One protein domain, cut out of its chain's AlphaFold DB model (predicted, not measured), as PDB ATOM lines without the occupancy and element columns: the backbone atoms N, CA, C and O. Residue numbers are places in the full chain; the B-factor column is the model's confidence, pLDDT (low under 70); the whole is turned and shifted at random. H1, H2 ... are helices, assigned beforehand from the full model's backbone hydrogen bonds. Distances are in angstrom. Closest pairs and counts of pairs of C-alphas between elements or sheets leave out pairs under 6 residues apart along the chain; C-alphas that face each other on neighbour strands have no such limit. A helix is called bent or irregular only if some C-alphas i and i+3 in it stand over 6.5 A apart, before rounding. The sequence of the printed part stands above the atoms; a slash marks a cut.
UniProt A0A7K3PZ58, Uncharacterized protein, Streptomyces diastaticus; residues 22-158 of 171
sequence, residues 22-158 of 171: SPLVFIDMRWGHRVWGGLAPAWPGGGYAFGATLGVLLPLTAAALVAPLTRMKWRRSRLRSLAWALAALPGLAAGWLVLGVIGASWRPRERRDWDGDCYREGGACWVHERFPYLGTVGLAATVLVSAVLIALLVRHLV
ATOM      1  N   SER A  22     -51.301   0.284  34.384       60.81
ATOM      2  CA  SER A  22     -52.026   0.871  33.253       60.81
ATOM      3  C   SER A  22     -51.151   1.736  32.320       60.81
ATOM      4  O   SER A  22     -51.169   1.495  31.112       60.81
ATOM      5  N   PRO A  23     -50.303   2.671  32.808       59.53
ATOM      6  CA  PRO A  23     -49.384   3.404  31.935       59.53
ATOM      7  C   PRO A  23     -48.301   2.508  31.317       59.53
ATOM      8  O   PRO A  23     -47.846   2.792  30.214       59.53
ATOM      9  N   LEU A  24     -47.922   1.408  31.975       58.94
ATOM     10  CA  LEU A  24     -46.946   0.450  31.454       58.94
ATOM     11  C   LEU A  24     -47.491  -0.326  30.256       58.94
ATOM     12  O   LEU A  24     -46.849  -0.392  29.213       58.94
ATOM     13  N   VAL A  25     -48.716  -0.834  30.396       59.00
ATOM     14  CA  VAL A  25     -49.463  -1.506  29.325       59.00
ATOM     15  C   VAL A  25     -49.732  -0.537  28.171       59.00
ATOM     16  O   VAL A  25     -49.687  -0.918  27.006       59.00
ATOM     17  N   PHE A  26     -49.959   0.745  28.467       61.28
ATOM     18  CA  PHE A  26     -50.173   1.767  27.444       61.28
ATOM     19  C   PHE A  26     -48.896   2.122  26.660       61.28
ATOM     20  O   PHE A  26     -48.957   2.339  25.447       61.28
ATOM     21  N   ILE A  27     -47.740   2.168  27.331       60.12
ATOM     22  CA  ILE A  27     -46.426   2.370  26.695       60.12
ATOM     23  C   ILE A  27     -46.069   1.168  25.818       60.12
ATOM     24  O   ILE A  27     -45.645   1.354  24.677       60.12
ATOM     25  N   ASP A  28     -46.302  -0.043  26.313       61.38
ATOM     26  CA  ASP A  28     -46.100  -1.287  25.570       61.38
ATOM     27  C   ASP A  28     -46.939  -1.311  24.277       61.38
ATOM     28  O   ASP A  28     -46.399  -1.386  23.173       61.38
ATOM     29  N   MET A  29     -48.247  -1.061  24.398       59.56
ATOM     30  CA  MET A  29     -49.202  -1.096  23.282       59.56
ATOM     31  C   MET A  29     -48.998  -0.001  22.220       59.56
ATOM     32  O   MET A  29     -49.353  -0.204  21.061       59.56
ATOM     33  N   ARG A  30     -48.492   1.193  22.575       64.81
ATOM     34  CA  ARG A  30     -48.435   2.340  21.635       64.81
ATOM     35  C   ARG A  30     -47.046   2.883  21.334       64.81
ATOM     36  O   ARG A  30     -46.885   3.531  20.300       64.81
ATOM     37  N   TRP A  31     -46.062   2.685  22.205       70.75
ATOM     38  CA  TRP A  31     -44.755   3.348  22.104       70.75
ATOM     39  C   TRP A  31     -43.606   2.392  21.798       70.75
ATOM     40  O   TRP A  31     -42.618   2.847  21.221       70.75
ATOM     41  N   GLY A  32     -43.755   1.094  22.086       70.56
ATOM     42  CA  GLY A  32     -42.734   0.069  21.841       70.56
ATOM     43  C   GLY A  32     -42.105   0.159  20.449       70.56
ATOM     44  O   GLY A  32     -40.897   0.358  20.334       70.56
ATOM     45  N   HIS A  33     -42.934   0.168  19.400       75.44
ATOM     46  CA  HIS A  33     -42.466   0.258  18.012       75.44
ATOM     47  C   HIS A  33     -41.687   1.542  17.686       75.44
ATOM     48  O   HIS A  33     -40.742   1.503  16.906       75.44
ATOM     49  N   ARG A  34     -42.034   2.692  18.282       80.94
ATOM     50  CA  ARG A  34     -41.304   3.950  18.027       80.94
ATOM     51  C   ARG A  34     -39.982   3.994  18.773       80.94
ATOM     52  O   ARG A  34     -38.989   4.478  18.239       80.94
ATOM     53  N   VAL A  35     -39.973   3.499  20.007       83.88
ATOM     54  CA  VAL A  35     -38.764   3.455  20.832       83.88
ATOM     55  C   VAL A  35     -37.768   2.474  20.222       83.88
ATOM     56  O   VAL A  35     -36.622   2.833  19.974       83.88
ATOM     57  N   TRP A  36     -38.208   1.265  19.891       85.75
ATOM     58  CA  TRP A  36     -37.326   0.244  19.344       85.75
ATOM     59  C   TRP A  36     -37.026   0.417  17.852       85.75
ATOM     60  O   TRP A  36     -35.918   0.103  17.435       85.75
ATOM     61  N   GLY A  37     -37.959   0.942  17.056       83.44
ATOM     62  CA  GLY A  37     -37.763   1.161  15.617       83.44
ATOM     63  C   GLY A  37     -37.090   2.490  15.276       83.44
ATOM     64  O   GLY A  37     -36.372   2.577  14.290       83.44
ATOM     65  N   GLY A  38     -37.281   3.530  16.094       85.62
ATOM     66  CA  GLY A  38     -36.711   4.859  15.849       85.62
ATOM     67  C   GLY A  38     -35.554   5.205  16.780       85.62
ATOM     68  O   GLY A  38     -34.463   5.547  16.328       85.62
ATOM     69  N   LEU A  39     -35.780   5.117  18.094       85.62
ATOM     70  CA  LEU A  39     -34.816   5.599  19.086       85.62
ATOM     71  C   LEU A  39     -33.612   4.661  19.241       85.62
ATOM     72  O   LEU A  39     -32.481   5.134  19.275       85.62
ATOM     73  N   ALA A  40     -33.837   3.347  19.310       87.94
ATOM     74  CA  ALA A  40     -32.764   2.374  19.509       87.94
ATOM     75  C   ALA A  40     -31.726   2.364  18.363       87.94
ATOM     76  O   ALA A  40     -30.531   2.345  18.667       87.94
ATOM     77  N   PRO A  41     -32.101   2.435  17.068       86.50
ATOM     78  CA  PRO A  41     -31.127   2.518  15.974       86.50
ATOM     79  C   PRO A  41     -30.385   3.854  15.919       86.50
ATOM     80  O   PRO A  41     -29.204   3.872  15.585       86.50
ATOM     81  N   ALA A  42     -31.063   4.956  16.255       89.69
ATOM     82  CA  ALA A  42     -30.482   6.298  16.267       89.69
ATOM     83  C   ALA A  42     -29.620   6.580  17.512       89.69
ATOM     84  O   ALA A  42     -28.932   7.600  17.573       89.69
ATOM     85  N   TRP A  43     -29.660   5.702  18.516       90.25
ATOM     86  CA  TRP A  43     -28.896   5.866  19.744       90.25
ATOM     87  C   TRP A  43     -27.387   5.801  19.461       90.25
ATOM     88  O   TRP A  43     -26.953   4.994  18.633       90.25
ATOM     89  N   PRO A  44     -26.546   6.595  20.146       88.69
ATOM     90  CA  PRO A  44     -25.097   6.472  20.013       88.69
ATOM     91  C   PRO A  44     -24.645   5.053  20.389       88.69
ATOM     92  O   PRO A  44     -24.840   4.613  21.521       88.69
ATOM     93  N   GLY A  45     -24.058   4.332  19.428       86.56
ATOM     94  CA  GLY A  45     -23.694   2.913  19.569       86.56
ATOM     95  C   GLY A  45     -24.815   1.915  19.222       86.56
ATOM     96  O   GLY A  45     -24.665   0.716  19.464       86.56
ATOM     97  N   GLY A  46     -25.922   2.390  18.646       90.31
ATOM     98  CA  GLY A  46     -27.041   1.596  18.140       90.31
ATOM     99  C   GLY A  46     -27.856   0.879  19.220       90.31
ATOM    100  O   GLY A  46     -27.748   1.155  20.419       90.31
ATOM    101  N   GLY A  47     -28.657  -0.100  18.790       87.62
ATOM    102  CA  GLY A  47     -29.610  -0.796  19.660       87.62
ATOM    103  C   GLY A  47     -28.970  -1.545  20.832       87.62
ATOM    104  O   GLY A  47     -29.578  -1.648  21.895       87.62
ATOM    105  N   TYR A  48     -27.720  -2.003  20.699       88.88
ATOM    106  CA  TYR A  48     -26.990  -2.626  21.805       88.88
ATOM    107  C   TYR A  48     -26.570  -1.623  22.878       88.88
ATOM    108  O   TYR A  48     -26.711  -1.919  24.061       88.88
ATOM    109  N   ALA A  49     -26.093  -0.437  22.489       89.94
ATOM    110  CA  ALA A  49     -25.781   0.621  23.446       89.94
ATOM    111  C   ALA A  49     -27.054   1.138  24.125       89.94
ATOM    112  O   ALA A  49     -27.059   1.356  25.336       89.94
ATOM    113  N   PHE A  50     -28.157   1.237  23.380       90.31
ATOM    114  CA  PHE A  50     -29.470   1.509  23.955       90.31
ATOM    115  C   PHE A  50     -29.873   0.430  24.978       90.31
ATOM    116  O   PHE A  50     -30.170   0.753  26.128       90.31
ATOM    117  N   GLY A  51     -29.773  -0.856  24.629       88.06
ATOM    118  CA  GLY A  51     -30.022  -1.968  25.555       88.06
ATOM    119  C   GLY A  51     -29.118  -1.944  26.796       88.06
ATOM    120  O   GLY A  51     -29.592  -2.161  27.911       88.06
ATOM    121  N   ALA A  52     -27.839  -1.595  26.634       89.56
ATOM    122  CA  ALA A  52     -26.920  -1.391  27.749       89.56
ATOM    123  C   ALA A  52     -27.388  -0.245  28.657       89.56
ATOM    124  O   ALA A  52     -27.405  -0.407  29.873       89.56
ATOM    125  N   THR A  53     -27.828   0.886  28.095       89.44
ATOM    126  CA  THR A  53     -28.323   2.022  28.891       89.44
ATOM    127  C   THR A  53     -29.569   1.667  29.698       89.44
ATOM    128  O   THR A  53     -29.643   2.028  30.871       89.44
ATOM    129  N   LEU A  54     -30.497   0.884  29.135       87.62
ATOM    130  CA  LEU A  54     -31.643   0.346  29.876       87.62
ATOM    131  C   LEU A  54     -31.185  -0.553  31.033       87.62
ATOM    132  O   LEU A  54     -31.681  -0.419  32.152       87.62
ATOM    133  N   GLY A  55     -30.190  -1.410  30.786       85.56
ATOM    134  CA  GLY A  55     -29.573  -2.252  31.811       85.56
ATOM    135  C   GLY A  55     -28.878  -1.462  32.927       85.56
ATOM    136  O   GLY A  55     -28.960  -1.844  34.087       85.56
ATOM    137  N   VAL A  56     -28.242  -0.329  32.614       90.56
ATOM    138  CA  VAL A  56     -27.641   0.582  33.610       90.56
ATOM    139  C   VAL A  56     -28.709   1.331  34.413       90.56
ATOM    140  O   VAL A  56     -28.573   1.506  35.625       90.56
ATOM    141  N   LEU A  57     -29.778   1.782  33.754       86.94
ATOM    142  CA  LEU A  57     -30.860   2.531  34.393       86.94
ATOM    143  C   LEU A  57     -31.640   1.679  35.401       86.94
ATOM    144  O   LEU A  57     -32.076   2.199  36.428       86.94
ATOM    145  N   LEU A  58     -31.791   0.379  35.153       82.50
ATOM    146  CA  LEU A  58     -32.538  -0.524  36.029       82.50
ATOM    147  C   LEU A  58     -32.031  -0.532  37.496       82.50
ATOM    148  O   LEU A  58     -32.814  -0.223  38.398       82.50
ATOM    149  N   PRO A  59     -30.745  -0.795  37.797       80.12
ATOM    150  CA  PRO A  59     -30.243  -0.756  39.168       80.12
ATOM    151  C   PRO A  59     -30.154   0.667  39.739       80.12
ATOM    152  O   PRO A  59     -30.288   0.841  40.949       80.12
ATOM    153  N   LEU A  60     -29.980   1.699  38.903       82.19
ATOM    154  CA  LEU A  60     -29.959   3.095  39.360       82.19
ATOM    155  C   LEU A  60     -31.336   3.575  39.821       82.19
ATOM    156  O   LEU A  60     -31.448   4.202  40.873       82.19
ATOM    157  N   THR A  61     -32.388   3.265  39.064       79.81
ATOM    158  CA  THR A  61     -33.772   3.588  39.439       79.81
ATOM    159  C   THR A  61     -34.189   2.821  40.695       79.81
ATOM    160  O   THR A  61     -34.758   3.418  41.610       79.81
ATOM    161  N   ALA A  62     -33.804   1.544  40.812       76.69
ATOM    162  CA  ALA A  62     -33.970   0.770  42.041       76.69
ATOM    163  C   ALA A  62     -33.235   1.408  43.234       76.69
ATOM    164  O   ALA A  62     -33.819   1.564  44.306       76.69
ATOM    165  N   ALA A  63     -31.987   1.850  43.061       77.75
ATOM    166  CA  ALA A  63     -31.251   2.557  44.108       77.75
ATOM    167  C   ALA A  63     -31.925   3.886  44.491       77.75
ATOM    168  O   ALA A  63     -32.043   4.188  45.678       77.75
ATOM    169  N   ALA A  64     -32.418   4.652  43.513       75.50
ATOM    170  CA  ALA A  64     -33.131   5.912  43.734       75.50
ATOM    171  C   ALA A  64     -34.467   5.717  44.469       75.50
ATOM    172  O   ALA A  64     -34.879   6.584  45.234       75.50
ATOM    173  N   LEU A  65     -35.119   4.568  44.277       75.62
ATOM    174  CA  LEU A  65     -36.312   4.157  45.016       75.62
ATOM    175  C   LEU A  65     -35.972   3.711  46.449       75.62
ATOM    176  O   LEU A  65     -36.616   4.135  47.406       75.62
ATOM    177  N   VAL A  66     -34.945   2.876  46.623       74.75
ATOM    178  CA  VAL A  66     -34.606   2.248  47.914       74.75
ATOM    179  C   VAL A  66     -33.874   3.205  48.864       74.75
ATOM    180  O   VAL A  66     -34.117   3.191  50.074       74.75
ATOM    181  N   ALA A  67     -32.997   4.073  48.357       75.56
ATOM    182  CA  ALA A  67     -32.225   5.017  49.168       75.56
ATOM    183  C   ALA A  67     -33.082   5.945  50.065       75.56
ATOM    184  O   ALA A  67     -32.763   6.074  51.249       75.56
ATOM    185  N   PRO A  68     -34.166   6.585  49.589       70.88
ATOM    186  CA  PRO A  68     -35.027   7.393  50.453       70.88
ATOM    187  C   PRO A  68     -35.860   6.538  51.419       70.88
ATOM    188  O   PRO A  68     -36.048   6.931  52.573       70.88
ATOM    189  N   LEU A  69     -36.301   5.346  50.998       72.88
ATOM    190  CA  LEU A  69     -37.090   4.433  51.835       72.88
ATOM    191  C   LEU A  69     -36.281   3.894  53.022       72.88
ATOM    192  O   LEU A  69     -36.780   3.847  54.144       72.88
ATOM    193  N   THR A  70     -35.003   3.571  52.817       70.25
ATOM    194  CA  THR A  70     -34.100   3.116  53.894       70.25
ATOM    195  C   THR A  70     -33.788   4.207  54.926       70.25
ATOM    196  O   THR A  70     -33.408   3.899  56.054       70.25
ATOM    197  N   ARG A  71     -34.004   5.488  54.594       66.75
ATOM    198  CA  ARG A  71     -33.851   6.623  55.525       66.75
ATOM    199  C   ARG A  71     -35.115   6.927  56.339       66.75
ATOM    200  O   ARG A  71     -35.076   7.800  57.213       66.75
ATOM    201  N   MET A  72     -36.227   6.225  56.106       62.34
ATOM    202  CA  MET A  72     -37.468   6.440  56.853       62.34
ATOM    203  C   MET A  72     -37.350   5.982  58.310       62.34
ATOM    204  O   MET A  72     -37.257   4.796  58.620       62.34
ATOM    205  N   LYS A  73     -37.475   6.931  59.242       65.25
ATOM    206  CA  LYS A  73     -37.709   6.649  60.667       65.25
ATOM    207  C   LYS A  73     -39.197   6.807  60.980       65.25
ATOM    208  O   LYS A  73     -39.605   7.791  61.599       65.25
ATOM    209  N   TRP A  74     -39.993   5.814  60.576       55.84
ATOM    210  CA  TRP A  74     -41.456   5.778  60.746       55.84
ATOM    211  C   TRP A  74     -41.923   6.069  62.177       55.84
ATOM    212  O   TRP A  74     -42.942   6.723  62.381       55.84
ATOM    213  N   ARG A  75     -41.139   5.647  63.175       58.50
ATOM    214  CA  ARG A  75     -41.450   5.858  64.595       58.50
ATOM    215  C   ARG A  75     -41.234   7.291  65.098       58.50
ATOM    216  O   ARG A  75     -41.714   7.599  66.179       58.50
ATOM    217  N   ARG A  76     -40.515   8.159  64.371       58.78
ATOM    218  CA  ARG A  76     -40.066   9.466  64.896       58.78
ATOM    219  C   ARG A  76     -40.767  10.674  64.273       58.78
ATOM    220  O   ARG A  76     -40.904  11.687  64.944       58.78
ATOM    221  N   SER A  77     -41.234  10.588  63.024       58.34
ATOM    222  CA  SER A  77     -42.059  11.650  62.418       58.34
ATOM    223  C   SER A  77     -42.783  11.177  61.153       58.34
ATOM    224  O   SER A  77     -42.133  10.830  60.159       58.34
ATOM    225  N   ARG A  78     -44.124  11.227  61.150       60.56
ATOM    226  CA  ARG A  78     -44.954  10.849  59.987       60.56
ATOM    227  C   ARG A  78     -44.778  11.801  58.797       60.56
ATOM    228  O   ARG A  78     -44.597  11.329  57.682       60.56
ATOM    229  N   LEU A  79     -44.729  13.116  59.032       67.44
ATOM    230  CA  LEU A  79     -44.572  14.132  57.974       67.44
ATOM    231  C   LEU A  79     -43.248  13.997  57.207       67.44
ATOM    232  O   LEU A  79     -43.230  14.014  55.980       67.44
ATOM    233  N   ARG A  80     -42.134  13.777  57.915       61.19
ATOM    234  CA  ARG A  80     -40.829  13.555  57.271       61.19
ATOM    235  C   ARG A  80     -40.780  12.227  56.519       61.19
ATOM    236  O   ARG A  80     -40.111  12.139  55.501       61.19
ATOM    237  N   SER A  81     -41.489  11.206  57.004       58.94
ATOM    238  CA  SER A  81     -41.592   9.915  56.311       58.94
ATOM    239  C   SER A  81     -42.384  10.057  55.006       58.94
ATOM    240  O   SER A  81     -41.946   9.542  53.986       58.94
ATOM    241  N   LEU A  82     -43.467  10.843  54.994       68.31
ATOM    242  CA  LEU A  82     -44.189  11.192  53.763       68.31
ATOM    243  C   LEU A  82     -43.307  11.951  52.761       68.31
ATOM    244  O   LEU A  82     -43.325  11.626  51.580       68.31
ATOM    245  N   ALA A  83     -42.477  12.891  53.221       70.50
ATOM    246  CA  ALA A  83     -41.535  13.593  52.345       70.50
ATOM    247  C   ALA A  83     -40.526  12.635  51.677       70.50
ATOM    248  O   ALA A  83     -40.252  12.759  50.487       70.50
ATOM    249  N   TRP A  84     -40.021  11.636  52.410       71.81
ATOM    250  CA  TRP A  84     -39.147  10.603  51.836       71.81
ATOM    251  C   TRP A  84     -39.892   9.633  50.909       71.81
ATOM    252  O   TRP A  84     -39.305   9.173  49.936       71.81
ATOM    253  N   ALA A  85     -41.175   9.357  51.158       69.69
ATOM    254  CA  ALA A  85     -42.004   8.567  50.245       69.69
ATOM    255  C   ALA A  85     -42.185   9.293  48.904       69.69
ATOM    256  O   ALA A  85     -41.996   8.701  47.845       69.69
ATOM    257  N   LEU A  86     -42.478  10.595  48.955       70.62
ATOM    258  CA  LEU A  86     -42.586  11.435  47.763       70.62
ATOM    259  C   LEU A  86     -41.249  11.534  47.018       70.62
ATOM    260  O   LEU A  86     -41.233  11.476  45.794       70.62
ATOM    261  N   ALA A  87     -40.126  11.602  47.738       71.19
ATOM    262  CA  ALA A  87     -38.795  11.595  47.133       71.19
ATOM    263  C   ALA A  87     -38.450  10.274  46.413       71.19
ATOM    264  O   ALA A  87     -37.558  10.260  45.571       71.19
ATOM    265  N   ALA A  88     -39.151   9.177  46.722       71.69
ATOM    266  CA  ALA A  88     -38.962   7.873  46.087       71.69
ATOM    267  C   ALA A  88     -39.791   7.702  44.797       71.69
ATOM    268  O   ALA A  88     -39.448   6.880  43.943       71.69
ATOM    269  N   LEU A  89     -40.862   8.492  44.629       72.69
ATOM    270  CA  LEU A  89     -41.761   8.423  43.470       72.69
ATOM    271  C   LEU A  89     -41.055   8.620  42.119       72.69
ATOM    272  O   LEU A  89     -41.370   7.862  41.204       72.69
ATOM    273  N   PRO A  90     -40.098   9.554  41.949       70.69
ATOM    274  CA  PRO A  90     -39.389   9.703  40.680       70.69
ATOM    275  C   PRO A  90     -38.585   8.454  40.305       70.69
ATOM    276  O   PRO A  90     -38.582   8.057  39.144       70.69
ATOM    277  N   GLY A  91     -37.946   7.803  41.288       70.44
ATOM    278  CA  GLY A  91     -37.222   6.548  41.075       70.44
ATOM    279  C   GLY A  91     -38.159   5.414  40.661       70.44
ATOM    280  O   GLY A  91     -37.853   4.673  39.730       70.44
ATOM    281  N   LEU A  92     -39.336   5.339  41.289       74.62
ATOM    282  CA  LEU A  92     -40.381   4.384  40.926       74.62
ATOM    283  C   LEU A  92     -40.922   4.633  39.513       74.62
ATOM    284  O   LEU A  92     -41.001   3.699  38.723       74.62
ATOM    285  N   ALA A  93     -41.245   5.881  39.173       71.81
ATOM    286  CA  ALA A  93     -41.741   6.250  37.851       71.81
ATOM    287  C   ALA A  93     -40.706   5.952  36.754       71.81
ATOM    288  O   ALA A  93     -41.040   5.342  35.741       71.81
ATOM    289  N   ALA A  94     -39.441   6.320  36.978       72.44
ATOM    290  CA  ALA A  94     -38.354   6.047  36.043       72.44
ATOM    291  C   ALA A  94     -38.096   4.542  35.882       72.44
ATOM    292  O   ALA A  94     -37.974   4.062  34.756       72.44
ATOM    293  N   GLY A  95     -38.067   3.787  36.985       76.94
ATOM    294  CA  GLY A  95     -37.942   2.330  36.944       76.94
ATOM    295  C   GLY A  95     -39.096   1.691  36.177       76.94
ATOM    296  O   GLY A  95     -38.883   0.756  35.404       76.94
ATOM    297  N   TRP A  96     -40.299   2.257  36.309       75.81
ATOM    298  CA  TRP A  96     -41.440   1.782  35.552       75.81
ATOM    299  C   TRP A  96     -41.281   2.000  34.053       75.81
ATOM    300  O   TRP A  96     -41.408   1.051  33.288       75.81
ATOM    301  N   LEU A  97     -40.912   3.209  33.628       75.62
ATOM    302  CA  LEU A  97     -40.658   3.501  32.216       75.62
ATOM    303  C   LEU A  97     -39.623   2.546  31.604       75.62
ATOM    304  O   LEU A  97     -39.850   2.019  30.518       75.62
ATOM    305  N   VAL A  98     -38.526   2.272  32.319       79.94
ATOM    306  CA  VAL A  98     -37.479   1.337  31.868       79.94
ATOM    307  C   VAL A  98     -38.045  -0.071  31.676       79.94
ATOM    308  O   VAL A  98     -37.821  -0.686  30.636       79.94
ATOM    309  N   LEU A  99     -38.819  -0.568  32.640       79.50
ATOM    310  CA  LEU A  99     -39.455  -1.884  32.555       79.50
ATOM    311  C   LEU A  99     -40.491  -1.966  31.429       79.50
ATOM    312  O   LEU A  99     -40.553  -2.993  30.764       79.50
ATOM    313  N   GLY A 100     -41.251  -0.900  31.169       77.25
ATOM    314  CA  GLY A 100     -42.169  -0.838  30.028       77.25
ATOM    315  C   GLY A 100     -41.439  -0.922  28.685       77.25
ATOM    316  O   GLY A 100     -41.853  -1.666  27.801       77.25
ATOM    317  N   VAL A 101     -40.303  -0.230  28.547       80.25
ATOM    318  CA  VAL A 101     -39.470  -0.307  27.333       80.25
ATOM    319  C   VAL A 101     -38.848  -1.697  27.163       80.25
ATOM    320  O   VAL A 101     -38.810  -2.211  26.045       80.25
ATOM    321  N   ILE A 102     -38.387  -2.327  28.251       81.00
ATOM    322  CA  ILE A 102     -37.885  -3.711  28.223       81.00
ATOM    323  C   ILE A 102     -39.015  -4.681  27.852       81.00
ATOM    324  O   ILE A 102     -38.810  -5.543  26.998       81.00
ATOM    325  N   GLY A 103     -40.204  -4.520  28.437       76.38
ATOM    326  CA  GLY A 103     -41.390  -5.331  28.156       76.38
ATOM    327  C   GLY A 103     -41.796  -5.296  26.685       76.38
ATOM    328  O   GLY A 103     -42.025  -6.352  26.106       76.38
ATOM    329  N   ALA A 104     -41.709  -4.128  26.043       76.56
ATOM    330  CA  ALA A 104     -41.989  -3.967  24.615       76.56
ATOM    331  C   ALA A 104     -41.038  -4.738  23.685       76.56
ATOM    332  O   ALA A 104     -41.326  -4.904  22.500       76.56
ATOM    333  N   SER A 105     -39.897  -5.209  24.200       77.31
ATOM    334  CA  SER A 105     -39.016  -6.108  23.455       77.31
ATOM    335  C   SER A 105     -39.408  -7.580  23.600       77.31
ATOM    336  O   SER A 105     -38.975  -8.393  22.788       77.31
ATOM    337  N   TRP A 106     -40.208  -7.962  24.603       76.38
ATOM    338  CA  TRP A 106     -40.544  -9.361  24.859       76.38
ATOM    339  C   TRP A 106     -41.423  -9.951  23.767       76.38
ATOM    340  O   TRP A 106     -42.444  -9.400  23.366       76.38
ATOM    341  N   ARG A 107     -41.027 -11.139  23.310       66.75
ATOM    342  CA  ARG A 107     -41.772 -11.866  22.292       66.75
ATOM    343  C   ARG A 107     -43.076 -12.415  22.893       66.75
ATOM    344  O   ARG A 107     -42.998 -13.181  23.861       66.75
ATOM    345  N   PRO A 108     -44.256 -12.103  22.326       65.12
ATOM    346  CA  PRO A 108     -45.506 -12.715  22.758       65.12
ATOM    347  C   PRO A 108     -45.460 -14.232  22.521       65.12
ATOM    348  O   PRO A 108     -44.996 -14.714  21.485       65.12
ATOM    349  N   ARG A 109     -45.908 -15.002  23.520       57.62
ATOM    350  CA  ARG A 109     -45.815 -16.473  23.527       57.62
ATOM    351  C   ARG A 109     -46.910 -17.145  22.690       57.62
ATOM    352  O   ARG A 109     -46.759 -18.308  22.322       57.62
ATOM    353  N   GLU A 110     -47.986 -16.428  22.368       57.75
ATOM    354  CA  GLU A 110     -49.112 -16.951  21.592       57.75
ATOM    355  C   GLU A 110     -48.924 -16.762  20.085       57.75
ATOM    356  O   GLU A 110     -48.538 -15.706  19.593       57.75
ATOM    357  N   ARG A 111     -49.180 -17.848  19.350       55.94
ATOM    358  CA  ARG A 111     -48.867 -18.032  17.923       55.94
ATOM    359  C   ARG A 111     -49.811 -17.317  16.949       55.94
ATOM    360  O   ARG A 111     -49.628 -17.473  15.748       55.94
ATOM    361  N   ARG A 112     -50.843 -16.621  17.436       56.59
ATOM    362  CA  ARG A 112     -51.979 -16.196  16.601       56.59
ATOM    363  C   ARG A 112     -51.807 -14.821  15.944       56.59
ATOM    364  O   ARG A 112     -52.353 -14.638  14.870       56.59
ATOM    365  N   ASP A 113     -50.967 -13.953  16.516       54.41
ATOM    366  CA  ASP A 113     -50.688 -12.594  16.014       54.41
ATOM    367  C   ASP A 113     -49.219 -12.421  15.574       54.41
ATOM    368  O   ASP A 113     -48.605 -11.370  15.745       54.41
ATOM    369  N   TRP A 114     -48.600 -13.482  15.046       57.56
ATOM    370  CA  TRP A 114     -47.229 -13.406  14.509       57.56
ATOM    371  C   TRP A 114     -47.159 -12.655  13.171       57.56
ATOM    372  O   TRP A 114     -46.061 -12.342  12.704       57.56
ATOM    373  N   ASP A 115     -48.310 -12.365  12.565       62.47
ATOM    374  CA  ASP A 115     -48.412 -11.740  11.254       62.47
ATOM    375  C   ASP A 115     -48.143 -10.234  11.313       62.47
ATOM    376  O   ASP A 115     -48.703  -9.505  12.129       62.47
ATOM    377  N   GLY A 116     -47.269  -9.780  10.407       62.44
ATOM    378  CA  GLY A 116     -46.998  -8.378  10.080       62.44
ATOM    379  C   GLY A 116     -46.323  -7.561  11.182       62.44
ATOM    380  O   GLY A 116     -45.176  -7.148  11.031       62.44
ATOM    381  N   ASP A 117     -47.021  -7.327  12.289       68.69
ATOM    382  CA  ASP A 117     -46.663  -6.323  13.292       68.69
ATOM    383  C   ASP A 117     -45.483  -6.738  14.182       68.69
ATOM    384  O   ASP A 117     -44.698  -5.880  14.587       68.69
ATOM    385  N   CYS A 118     -45.280  -8.039  14.435       75.06
ATOM    386  CA  CYS A 118     -44.136  -8.500  15.237       75.06
ATOM    387  C   CYS A 118     -42.791  -8.302  14.518       75.06
ATOM    388  O   CYS A 118     -41.796  -7.940  15.154       75.06
ATOM    389  N   TYR A 119     -42.763  -8.560  13.205       76.19
ATOM    390  CA  TYR A 119     -41.576  -8.427  12.347       76.19
ATOM    391  C   TYR A 119     -41.430  -7.027  11.746       76.19
ATOM    392  O   TYR A 119     -40.386  -6.707  11.174       76.19
ATOM    393  N   ARG A 120     -42.456  -6.179  11.879       79.50
ATOM    394  CA  ARG A 120     -42.367  -4.772  11.502       79.50
ATOM    395  C   ARG A 120     -41.270  -4.090  12.309       79.50
ATOM    396  O   ARG A 120     -41.004  -4.447  13.454       79.50
ATOM    397  N   GLU A 121     -40.652  -3.078  11.716       80.25
ATOM    398  CA  GLU A 121     -39.608  -2.300  12.370       80.25
ATOM    399  C   GLU A 121     -40.069  -1.764  13.738       80.25
ATOM    400  O   GLU A 121     -41.146  -1.175  13.875       80.25
ATOM    401  N   GLY A 122     -39.257  -2.039  14.765       76.81
ATOM    402  CA  GLY A 122     -39.565  -1.758  16.168       76.81
ATOM    403  C   GLY A 122     -40.473  -2.770  16.877       76.81
ATOM    404  O   GLY A 122     -40.688  -2.635  18.078       76.81
ATOM    405  N   GLY A 123     -40.992  -3.778  16.177       79.81
ATOM    406  CA  GLY A 123     -41.724  -4.895  16.771       79.81
ATOM    407  C   GLY A 123     -40.812  -5.851  17.548       79.81
ATOM    408  O   GLY A 123     -39.598  -5.906  17.336       79.81
ATOM    409  N   ALA A 124     -41.398  -6.635  18.455       76.75
ATOM    410  CA  ALA A 124     -40.648  -7.522  19.347       76.75
ATOM    411  C   ALA A 124     -39.798  -8.577  18.603       76.75
ATOM    412  O   ALA A 124     -38.683  -8.885  19.035       76.75
ATOM    413  N   CYS A 125     -40.288  -9.114  17.473       82.56
ATOM    414  CA  CYS A 125     -39.540 -10.075  16.656       82.56
ATOM    415  C   CYS A 125     -38.394  -9.382  15.908       82.56
ATOM    416  O   CYS A 125     -37.271  -9.882  15.926       82.56
ATOM    417  N   TRP A 126     -38.649  -8.200  15.338       85.62
ATOM    418  CA  TRP A 126     -37.624  -7.406  14.656       85.62
ATOM    419  C   TRP A 126     -36.447  -7.061  15.578       85.62
ATOM    420  O   TRP A 126     -35.294  -7.194  15.174       85.62
ATOM    421  N   VAL A 127     -36.709  -6.682  16.838       84.25
ATOM    422  CA  VAL A 127     -35.645  -6.378  17.816       84.25
ATOM    423  C   VAL A 127     -34.755  -7.595  18.059       84.25
ATOM    424  O   VAL A 127     -33.536  -7.456  18.116       84.25
ATOM    425  N   HIS A 128     -35.341  -8.787  18.168       83.44
ATOM    426  CA  HIS A 128     -34.592 -10.024  18.396       83.44
ATOM    427  C   HIS A 128     -33.813 -10.489  17.161       83.44
ATOM    428  O   HIS A 128     -32.713 -11.018  17.306       83.44
ATOM    429  N   GLU A 129     -34.342 -10.279  15.956       85.88
ATOM    430  CA  GLU A 129     -33.629 -10.589  14.712       85.88
ATOM    431  C   GLU A 129     -32.488  -9.607  14.447       85.88
ATOM    432  O   GLU A 129     -31.384 -10.009  14.080       85.88
ATOM    433  N   ARG A 130     -32.732  -8.310  14.667       86.88
ATOM    434  CA  ARG A 130     -31.744  -7.254  14.442       86.88
ATOM    435  C   ARG A 130     -30.681  -7.204  15.539       86.88
ATOM    436  O   ARG A 130     -29.532  -6.878  15.248       86.88
ATOM    437  N   PHE A 131     -31.051  -7.524  16.781       86.69
ATOM    438  CA  PHE A 131     -30.187  -7.462  17.962       86.69
ATOM    439  C   PHE A 131     -30.300  -8.738  18.829       86.69
ATOM    440  O   PHE A 131     -30.766  -8.678  19.969       86.69
ATOM    441  N   PRO A 132     -29.809  -9.905  18.364       88.19
ATOM    442  CA  PRO A 132     -30.005 -11.195  19.049       88.19
ATOM    443  C   PRO A 132     -29.426 -11.255  20.470       88.19
ATOM    444  O   PRO A 132     -29.955 -11.935  21.346       88.19
ATOM    445  N   TYR A 133     -28.350 -10.510  20.725       88.81
ATOM    446  CA  TYR A 133     -27.669 -10.459  22.022       88.81
ATOM    447  C   TYR A 133     -28.162  -9.339  22.944       88.81
ATOM    448  O   TYR A 133     -27.579  -9.130  24.009       88.81
ATOM    449  N   LEU A 134     -29.214  -8.603  22.577       88.00
ATOM    450  CA  LEU A 134     -29.641  -7.413  23.313       88.00
ATOM    451  C   LEU A 134     -29.947  -7.707  24.786       88.00
ATOM    452  O   LEU A 134     -29.487  -6.981  25.668       88.00
ATOM    453  N   GLY A 135     -30.635  -8.820  25.055       85.50
ATOM    454  CA  GLY A 135     -30.906  -9.271  26.419       85.50
ATOM    455  C   GLY A 135     -29.627  -9.540  27.215       85.50
ATOM    456  O   GLY A 135     -29.518  -9.120  28.363       85.50
ATOM    457  N   THR A 136     -28.623 -10.173  26.600       88.25
ATOM    458  CA  THR A 136     -27.343 -10.465  27.270       88.25
ATOM    459  C   THR A 136     -26.543  -9.202  27.572       88.25
ATOM    460  O   THR A 136     -25.998  -9.082  28.665       88.25
ATOM    461  N   VAL A 137     -26.529  -8.227  26.655       88.94
ATOM    462  CA  VAL A 137     -25.847  -6.938  26.846       88.94
ATOM    463  C   VAL A 137     -26.523  -6.134  27.956       88.94
ATOM    464  O   VAL A 137     -25.846  -5.637  28.857       88.94
ATOM    465  N   GLY A 138     -27.858  -6.057  27.941       87.44
ATOM    466  CA  GLY A 138     -28.628  -5.401  28.999       87.44
ATOM    467  C   GLY A 138     -28.415  -6.057  30.367       87.44
ATOM    468  O   GLY A 138     -28.172  -5.362  31.357       87.44
ATOM    469  N   LEU A 139     -28.423  -7.393  30.434       87.00
ATOM    470  CA  LEU A 139     -28.136  -8.138  31.665       87.00
ATOM    471  C   LEU A 139     -26.703  -7.918  32.155       87.00
ATOM    472  O   LEU A 139     -26.509  -7.646  33.337       87.00
ATOM    473  N   ALA A 140     -25.706  -7.981  31.271       91.06
ATOM    474  CA  ALA A 140     -24.310  -7.753  31.635       91.06
ATOM    475  C   ALA A 140     -24.103  -6.346  32.218       91.06
ATOM    476  O   ALA A 140     -23.487  -6.200  33.274       91.06
ATOM    477  N   ALA A 141     -24.685  -5.322  31.585       89.94
ATOM    478  CA  ALA A 141     -24.669  -3.952  32.092       89.94
ATOM    479  C   ALA A 141     -25.347  -3.842  33.471       89.94
ATOM    480  O   ALA A 141     -24.795  -3.228  34.387       89.94
ATOM    481  N   THR A 142     -26.501  -4.494  33.642       87.31
ATOM    482  CA  THR A 142     -27.241  -4.538  34.915       87.31
ATOM    483  C   THR A 142     -26.396  -5.149  36.030       87.31
ATOM    484  O   THR A 142     -26.285  -4.572  37.115       87.31
ATOM    485  N   VAL A 143     -25.774  -6.302  35.769       91.00
ATOM    486  CA  VAL A 143     -24.924  -7.018  36.732       91.00
ATOM    487  C   VAL A 143     -23.712  -6.172  37.106       91.00
ATOM    488  O   VAL A 143     -23.438  -5.999  38.293       91.00
ATOM    489  N   LEU A 144     -23.022  -5.596  36.117       93.94
ATOM    490  CA  LEU A 144     -21.838  -4.769  36.341       93.94
ATOM    491  C   LEU A 144     -22.158  -3.556  37.225       93.94
ATOM    492  O   LEU A 144     -21.486  -3.324  38.229       93.94
ATOM    493  N   VAL A 145     -23.207  -2.802  36.888       91.44
ATOM    494  CA  VAL A 145     -23.591  -1.607  37.654       91.44
ATOM    495  C   VAL A 145     -24.085  -1.978  39.046       91.44
ATOM    496  O   VAL A 145     -23.712  -1.321  40.016       91.44
ATOM    497  N   SER A 146     -24.858  -3.057  39.176       82.62
ATOM    498  CA  SER A 146     -25.290  -3.556  40.485       82.62
ATOM    499  C   SER A 146     -24.092  -3.920  41.364       82.62
ATOM    500  O   SER A 146     -24.037  -3.506  42.520       82.62
ATOM    501  N   ALA A 147     -23.097  -4.623  40.815       89.12
ATOM    502  CA  ALA A 147     -21.876  -4.970  41.534       89.12
ATOM    503  C   ALA A 147     -21.108  -3.720  41.995       89.12
ATOM    504  O   ALA A 147     -20.680  -3.654  43.148       89.12
ATOM    505  N   VAL A 148     -20.992  -2.698  41.138       92.12
ATOM    506  CA  VAL A 148     -20.368  -1.412  41.496       92.12
ATOM    507  C   VAL A 148     -21.141  -0.712  42.616       92.12
ATOM    508  O   VAL A 148     -20.533  -0.283  43.595       92.12
ATOM    509  N   LEU A 149     -22.471  -0.627  42.521       86.50
ATOM    510  CA  LEU A 149     -23.310  -0.003  43.550       86.50
ATOM    511  C   LEU A 149     -23.186  -0.721  44.899       86.50
ATOM    512  O   LEU A 149     -23.026  -0.062  45.927       86.50
ATOM    513  N   ILE A 150     -23.195  -2.057  44.900       87.00
ATOM    514  CA  ILE A 150     -22.996  -2.869  46.106       87.00
ATOM    515  C   ILE A 150     -21.599  -2.625  46.686       87.00
ATOM    516  O   ILE A 150     -21.469  -2.358  47.879       87.00
ATOM    517  N   ALA A 151     -20.551  -2.652  45.857       89.75
ATOM    518  CA  ALA A 151     -19.181  -2.415  46.304       89.75
ATOM    519  C   ALA A 151     -19.004  -1.014  46.916       89.75
ATOM    520  O   ALA A 151     -18.351  -0.865  47.951       89.75
ATOM    521  N   LEU A 152     -19.609   0.015  46.312       89.88
ATOM    522  CA  LEU A 152     -19.614   1.375  46.853       89.88
ATOM    523  C   LEU A 152     -20.358   1.446  48.188       89.88
ATOM    524  O   LEU A 152     -19.839   2.029  49.139       89.88
ATOM    525  N   LEU A 153     -21.532   0.818  48.288       86.31
ATOM    526  CA  LEU A 153     -22.305   0.765  49.526       86.31
ATOM    527  C   LEU A 153     -21.505   0.107  50.656       86.31
ATOM    528  O   LEU A 153     -21.382   0.687  51.733       86.31
ATOM    529  N   VAL A 154     -20.897  -1.056  50.401       88.31
ATOM    530  CA  VAL A 154     -20.050  -1.761  51.375       88.31
ATOM    531  C   VAL A 154     -18.881  -0.878  51.813       88.31
ATOM    532  O   VAL A 154     -18.654  -0.712  53.010       88.31
ATOM    533  N   ARG A 155     -18.181  -0.231  50.871       90.81
ATOM    534  CA  ARG A 155     -17.088   0.704  51.195       90.81
ATOM    535  C   ARG A 155     -17.555   1.865  52.075       90.81
ATOM    536  O   ARG A 155     -16.833   2.252  52.992       90.81
ATOM    537  N   HIS A 156     -18.734   2.425  51.817       86.00
ATOM    538  CA  HIS A 156     -19.295   3.497  52.640       86.00
ATOM    539  C   HIS A 156     -19.643   3.029  54.056       86.00
ATOM    540  O   HIS A 156     -19.355   3.749  55.012       86.00
ATOM    541  N   LEU A 157     -20.214   1.832  54.201       85.06
ATOM    542  CA  LEU A 157     -20.557   1.264  55.506       85.06
ATOM    543  C   LEU A 157     -19.308   0.962  56.343       85.06
ATOM    544  O   LEU A 157     -19.260   1.338  57.512       85.06
ATOM    545  N   VAL A 158     -18.277   0.368  55.734       85.75
ATOM    546  CA  VAL A 158     -17.004   0.072  56.413       85.75
ATOM    547  C   VAL A 158     -16.315   1.360  56.872       85.75
ATOM    548  O   VAL A 158     -15.920   1.462  58.030       85.75
TER     549      VAL A 158
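What this domain is: This is residues 22 to 158 of the 171 residues of an uncharacterized protein of Streptomyces diastaticus (UniProt A0A7K3PZ58). Three long helices stand in a loose row, with H2 in the middle, H3 on one side and H5 on the other. Across one end of the row run H1b and the short H4, while H1a packs on H3b; residues 150 to 158 of H5 stick out. The printed part has 137 residues with five named helices, H1 to H5, and no named strand: class all helix. It is loose, with a radius of gyration of the C-alphas of 18.1 A, and spans 58 by 33 by 26 A.

How they stand to each other: H1, residues 22 to 42, assigned as one helix by its hydrogen bonds, is bent: C-alphas 30 and 33 are 7.3 A apart. Its arms are H1a, residues 22 to 30, and H1b, residues 33 to 42. H2, residues 46 to 70, is the hub; its residues 46 to 51 alone touch H1b, closest C-alphas Ala 40 and Gly 47, 4.5 A. H3, residues 78 to 103, likewise assigned as one helix, is bent, C-alphas 87 and 90 being 6.8 A apart; its arms are H3a, residues 78 to 87, and H3b, residues 90 to 103. H2 and H3a form a helical hairpin, closest C-alphas Pro 68 and Trp 84, 5.4 A. H1a touches H3b, closest C-alphas Leu 24 and Gly 100, 5.1 A. H4, residues 124 to 130, touches no helix. H5, residues 134 to 158, touches H2 the same way at a shallow tilt of 33 degrees, only just short of steep, closest C-alphas Gly 55 and Gly 138, 4.3 A. Every O i to N i+4 pair is within hydrogen-bond range but in H1b, 4 of 6, and H2, 17 of 21.

Where its parts are: C-alpha 22 is at (-52.026, 0.871, 33.253). H2 is 36.5 A long, H3b 19.7 A and H5 36.2 A, ending at (-17.004, 0.072, 56.413).

The domain as a whole: The printed part has no cut. The link from H3 to H4 is long. Residues 22 to 30, 71 to 82, 85 and 107 to 117 have pLDDT under 70.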